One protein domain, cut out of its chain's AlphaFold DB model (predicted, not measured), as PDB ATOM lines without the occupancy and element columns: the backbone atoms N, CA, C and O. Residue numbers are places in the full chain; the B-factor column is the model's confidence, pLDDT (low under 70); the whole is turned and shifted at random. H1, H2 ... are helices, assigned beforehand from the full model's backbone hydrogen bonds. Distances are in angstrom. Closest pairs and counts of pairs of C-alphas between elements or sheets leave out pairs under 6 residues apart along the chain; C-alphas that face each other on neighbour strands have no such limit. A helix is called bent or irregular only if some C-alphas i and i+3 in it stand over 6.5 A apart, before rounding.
ATOM      1  N   GLY A  13     -39.015   0.525  37.344       74.12
ATOM      2  CA  GLY A  13     -38.243   1.644  36.779       74.12
ATOM      3  C   GLY A  13     -36.852   1.243  36.270       74.12
ATOM      4  O   GLY A  13     -36.366   1.816  35.298       74.12
ATOM      5  N   ARG A  14     -36.250   0.203  36.865       79.69
ATOM      6  CA  ARG A  14     -34.985  -0.380  36.398       79.69
ATOM      7  C   ARG A  14     -35.144  -1.160  35.093       79.69
ATOM      8  O   ARG A  14     -34.374  -0.955  34.170       79.69
ATOM      9  N   GLN A  15     -36.180  -1.984  34.980       77.44
ATOM     10  CA  GLN A  15     -36.473  -2.716  33.744       77.44
ATOM     11  C   GLN A  15     -36.831  -1.761  32.598       77.44
ATOM     12  O   GLN A  15     -36.397  -1.960  31.470       77.44
ATOM     13  N   ALA A  16     -37.576  -0.689  32.883       78.25
ATOM     14  CA  ALA A  16     -37.872   0.343  31.894       78.25
ATOM     15  C   ALA A  16     -36.593   1.034  31.390       78.25
ATOM     16  O   ALA A  16     -36.470   1.294  30.195       78.25
ATOM     17  N   TYR A  17     -35.635   1.288  32.286       83.44
ATOM     18  CA  TYR A  17     -34.321   1.810  31.931       83.44
ATOM     19  C   TYR A  17     -33.537   0.839  31.045       83.44
ATOM     20  O   TYR A  17     -33.112   1.206  29.951       83.44
ATOM     21  N   ASP A  18     -33.416  -0.415  31.482       83.94
ATOM     22  CA  ASP A  18     -32.669  -1.452  30.771       83.94
ATOM     23  C   ASP A  18     -33.240  -1.679  29.358       83.94
ATOM     24  O   ASP A  18     -32.482  -1.792  28.395       83.94
ATOM     25  N   ASN A  19     -34.567  -1.632  29.199       84.88
ATOM     26  CA  ASN A  19     -35.235  -1.731  27.898       84.88
ATOM     27  C   ASN A  19     -34.854  -0.590  26.943       84.88
ATOM     28  O   ASN A  19     -34.719  -0.817  25.742       84.88
ATOM     29  N   VAL A  20     -34.676   0.634  27.452       82.50
ATOM     30  CA  VAL A  20     -34.250   1.783  26.638       82.50
ATOM     31  C   VAL A  20     -32.776   1.652  26.264       82.50
ATOM     32  O   VAL A  20     -32.424   1.837  25.102       82.50
ATOM     33  N   VAL A  21     -31.918   1.258  27.208       82.88
ATOM     34  CA  VAL A  21     -30.483   1.040  26.943       82.88
ATOM     35  C   VAL A  21     -30.266  -0.063  25.905       82.88
ATOM     36  O   VAL A  21     -29.390   0.046  25.046       82.88
ATOM     37  N   GLN A  22     -31.095  -1.109  25.919       83.12
ATOM     38  CA  GLN A  22     -31.041  -2.181  24.923       83.12
ATOM     39  C   GLN A  22     -31.378  -1.720  23.497       83.12
ATOM     40  O   GLN A  22     -30.937  -2.373  22.549       83.12
ATOM     41  N   GLN A  23     -32.103  -0.610  23.328       83.44
ATOM     42  CA  GLN A  23     -32.420  -0.033  22.016       83.44
ATOM     43  C   GLN A  23     -31.291   0.844  21.459       83.44
ATOM     44  O   GLN A  23     -31.287   1.140  20.266       83.44
ATOM     45  N   VAL A  24     -30.323   1.235  22.290       84.69
ATOM     46  CA  VAL A  24     -29.159   2.016  21.858       84.69
ATOM     47  C   VAL A  24     -28.147   1.093  21.167       84.69
ATOM     48  O   VAL A  24     -27.911  -0.030  21.650       84.69
ATOM     49  N   PRO A  25     -27.537   1.512  20.042       87.69
ATOM     50  CA  PRO A  25     -26.506   0.728  19.373       87.69
ATOM     51  C   PRO A  25     -25.285   0.507  20.287       87.69
ATOM     52  O   PRO A  25     -24.959   1.317  21.153       87.69
ATOM     53  N   ARG A  26     -24.643  -0.665  20.160       81.06
ATOM     54  CA  ARG A  26     -23.654  -1.165  21.142       81.06
ATOM     55  C   ARG A  26     -22.453  -0.240  21.344       81.06
ATOM     56  O   ARG A  26     -21.967  -0.151  22.462       81.06
ATOM     57  N   ASN A  27     -22.021   0.439  20.290       85.56
ATOM     58  CA  ASN A  27     -20.916   1.399  20.283       85.56
ATOM     59  C   ASN A  27     -21.149   2.624  21.186       85.56
ATOM     60  O   ASN A  27     -20.187   3.280  21.564       85.56
ATOM     61  N   GLU A  28     -22.398   2.932  21.538       82.31
ATOM     62  CA  GLU A  28     -22.752   4.097  22.359       82.31
ATOM     63  C   GLU A  28     -23.111   3.723  23.806       82.31
ATOM     64  O   GLU A  28     -23.264   4.598  24.658       82.31
ATOM     65  N   ARG A  29     -23.216   2.424  24.124       78.56
ATOM     66  CA  ARG A  29     -23.664   1.954  25.448       78.56
ATOM     67  C   ARG A  29     -22.675   2.251  26.563       78.56
ATOM     68  O   ARG A  29     -23.106   2.499  27.683       78.56
ATOM     69  N   ASP A  30     -21.385   2.284  26.254       80.06
ATOM     70  CA  ASP A  30     -20.340   2.533  27.253       80.06
ATOM     71  C   ASP A  30     -20.369   3.977  27.782       80.06
ATOM     72  O   ASP A  30     -19.885   4.255  28.876       80.06
ATOM     73  N   SER A  31     -20.990   4.899  27.036       85.56
ATOM     74  CA  SER A  31     -21.192   6.296  27.452       85.56
ATOM     75  C   SER A  31     -22.471   6.505  28.269       85.56
ATOM     76  O   SER A  31     -22.714   7.601  28.779       85.56
ATOM     77  N   ILE A  32     -23.311   5.474  28.397       81.94
ATOM     78  CA  ILE A  32     -24.584   5.565  29.104       81.94
ATOM     79  C   ILE A  32     -24.353   5.301  30.600       81.94
ATOM     80  O   ILE A  32     -23.822   4.254  30.969       81.94
ATOM     81  N   PRO A  33     -24.772   6.214  31.497       83.62
ATOM     82  CA  PRO A  33     -24.599   6.026  32.934       83.62
ATOM     83  C   PRO A  33     -25.382   4.811  33.445       83.62
ATOM     84  O   PRO A  33     -26.420   4.449  32.910       83.62
ATOM     85  N   THR A  34     -24.958   4.188  34.539       87.75
ATOM     86  CA  THR A  34     -25.753   3.112  35.155       87.75
ATOM     87  C   THR A  34     -27.081   3.656  35.702       87.75
ATOM     88  O   THR A  34     -27.165   4.814  36.125       87.75
ATOM     89  N   TYR A  35     -28.111   2.806  35.774       85.50
ATOM     90  CA  TYR A  35     -29.400   3.139  36.394       85.50
ATOM     91  C   TYR A  35     -29.242   3.791  37.777       85.50
ATOM     92  O   TYR A  35     -29.878   4.803  38.070       85.50
ATOM     93  N   ASP A  36     -28.352   3.253  38.614       83.81
ATOM     94  CA  ASP A  36     -28.135   3.751  39.975       83.81
ATOM     95  C   ASP A  36     -27.481   5.143  39.996       83.81
ATOM     96  O   ASP A  36     -27.808   5.966  40.857       83.81
ATOM     97  N   CYS A  37     -26.637   5.460  39.007       79.00
ATOM     98  CA  CYS A  37     -26.065   6.796  38.825       79.00
ATOM     99  C   CYS A  37     -27.144   7.814  38.444       79.00
ATOM    100  O   CYS A  37     -27.231   8.885  39.048       79.00
ATOM    101  N   LEU A  38     -28.011   7.466  37.488       76.69
ATOM    102  CA  LEU A  38     -29.142   8.306  37.087       76.69
ATOM    103  C   LEU A  38     -30.125   8.514  38.235       76.69
ATOM    104  O   LEU A  38     -30.499   9.648  38.533       76.69
ATOM    105  N   ARG A  39     -30.496   7.434  38.927       79.69
ATOM    106  CA  ARG A  39     -31.384   7.488  40.088       79.69
ATOM    107  C   ARG A  39     -30.811   8.385  41.181       79.69
ATOM    108  O   ARG A  39     -31.531   9.234  41.695       79.69
ATOM    109  N   SER A  40     -29.523   8.245  41.493       67.69
ATOM    110  CA  SER A  40     -28.842   9.077  42.492       67.69
ATOM    111  C   SER A  40     -28.780  10.550  42.079       67.69
ATOM    112  O   SER A  40     -28.988  11.431  42.910       67.69
ATOM    113  N   SER A  41     -28.527  10.837  40.801       73.00
ATOM    114  CA  SER A  41     -28.508  12.205  40.271       73.00
ATOM    115  C   SER A  41     -29.890  12.868  40.347       73.00
ATOM    116  O   SER A  41     -30.030  14.001  40.824       73.00
ATOM    117  N   LEU A  42     -30.937  12.130  39.964       76.50
ATOM    118  CA  LEU A  42     -32.323  12.578  40.085       76.50
ATOM    119  C   LEU A  42     -32.717  12.795  41.546       76.50
ATOM    120  O   LEU A  42     -33.353  13.798  41.858       76.50
ATOM    121  N   ASP A  43     -32.313  11.899  42.447       74.62
ATOM    122  CA  ASP A  43     -32.604  12.022  43.874       74.62
ATOM    123  C   ASP A  43     -31.920  13.251  44.487       74.62
ATOM    124  O   ASP A  43     -32.565  14.040  45.172       74.62
ATOM    125  N   ARG A  44     -30.645  13.502  44.159       71.81
ATOM    126  CA  ARG A  44     -29.933  14.727  44.568       71.81
ATOM    127  C   ARG A  44     -30.632  15.986  44.067       71.81
ATOM    128  O   ARG A  44     -30.756  16.951  44.813       71.81
ATOM    129  N   THR A  45     -31.097  15.976  42.821       69.75
ATOM    130  CA  THR A  45     -31.821  17.109  42.233       69.75
ATOM    131  C   THR A  45     -33.156  17.324  42.939       69.75
ATOM    132  O   THR A  45     -33.470  18.443  43.323       69.75
ATOM    133  N   ARG A  46     -33.905  16.248  43.206       71.94
ATOM    134  CA  ARG A  46     -35.162  16.311  43.963       71.94
ATOM    135  C   ARG A  46     -34.945  16.845  45.371       71.94
ATOM    136  O   ARG A  46     -35.666  17.745  45.774       71.94
ATOM    137  N   ARG A  47     -33.919  16.375  46.084       69.31
ATOM    138  CA  ARG A  47     -33.588  16.840  47.442       69.31
ATOM    139  C   ARG A  47     -33.311  18.338  47.525       69.31
ATOM    140  O   ARG A  47     -33.648  18.929  48.539       69.31
ATOM    141  N   LYS A  48     -32.778  18.969  46.471       74.25
ATOM    142  CA  LYS A  48     -32.617  20.437  46.421       74.25
ATOM    143  C   LYS A  48     -33.952  21.190  46.456       74.25
ATOM    144  O   LYS A  48     -33.978  22.345  46.858       74.25
ATOM    145  N   HIS A  49     -35.035  20.546  46.025       68.44
ATOM    146  CA  HIS A  49     -36.381  21.116  45.962       68.44
ATOM    147  C   HIS A  49     -37.327  20.558  47.033       68.44
ATOM    148  O   HIS A  49     -38.485  20.967  47.089       68.44
ATOM    149  N   ILE A  50     -36.863  19.626  47.872       67.50
ATOM    150  CA  ILE A  50     -37.646  19.125  49.000       67.50
ATOM    151  C   ILE A  50     -37.472  20.127  50.147       67.50
ATOM    152  O   ILE A  50     -36.343  20.311  50.610       67.50
ATOM    153  N   PRO A  51     -38.550  20.789  50.606       64.62
ATOM    154  CA  PRO A  51     -38.456  21.635  51.783       64.62
ATOM    155  C   PRO A  51     -38.058  20.779  52.996       64.62
ATOM    156  O   PRO A  51     -38.409  19.596  53.055       64.62
ATOM    157  N   PRO A  52     -37.321  21.347  53.964       70.81
ATOM    158  CA  PRO A  52     -36.981  20.634  55.187       70.81
ATOM    159  C   PRO A  52     -38.252  20.141  55.886       70.81
ATOM    160  O   PRO A  52     -39.294  20.799  55.836       70.81
ATOM    161  N   ILE A  53     -38.164  18.969  56.523       69.38
ATOM    162  CA  ILE A  53     -39.292  18.407  57.268       69.38
ATOM    163  C   ILE A  53     -39.613  19.378  58.415       69.38
ATOM    164  O   ILE A  53     -38.724  19.643  59.227       69.38
ATOM    165  N   PRO A  54     -40.840  19.920  58.484       75.31
ATOM    166  CA  PRO A  54     -41.218  20.838  59.550       75.31
ATOM    167  C   PRO A  54     -41.142  20.116  60.900       75.31
ATOM    168  O   PRO A  54     -41.705  19.032  61.057       75.31
TER     169      PRO A  54
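AT A GLANCE: This is residues 13 to 54 of the 157 residues of an uncharacterized protein of Mytilus coruscus (UniProt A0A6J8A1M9). H3 and the tail after it make a long arm with residues 40 to 54 sticking out free; before it, H1 and the short H2 form an open hook, folding back to H3's first residue. The printed part has 42 residues, with three named helices in the order H1, H2, H3 that hold 32 of them and no named strand; its class is all helix, and it is only just extended, close to loose: radius of gyration of the C-alphas 14.1 A, spans 47 by 18 by 11 A.

IN THESE COORDINATES: H3, residues 35 to 49, 21.5 A long, ends at C-alpha 49, (-36.381, 21.116, 45.962). H1, residues 13 to 23, 16.0 A long, begins at C-alpha 13, (-38.243, 1.644, 36.779). H2, residues 26 to 31, 10.1 A long, is irregular: C-alphas 27 and 30 are 7.1 A apart.

HOW THE PARTS SIT: H3, with residue 35 alone, only just touches H1, with 3 pairs of C-alphas within 8 A; the closest, Arg 14 and Tyr 35, are 6.6 A apart. They run opposite ways at a steep tilt of 55 degrees. H1 and H2 are close but not clearly touching, closest C-alphas Val 21 and Arg 29, 7.0 A. H2 and H3 are apart. O i to N i+4 pairs within hydrogen-bond range: H1 6 of 7, H3 10 of 11, H2 0 of 2, with 2 of 3 O i to N i+3 pairs.

THE WHOLE: The farthest C-alphas, Asn 27 and Pro 54, are 48.3 A apart. The printed part has no cut, and both links are tight. pLDDT is under 70 at residues 40, 45, 47, 49 to 51 and 53.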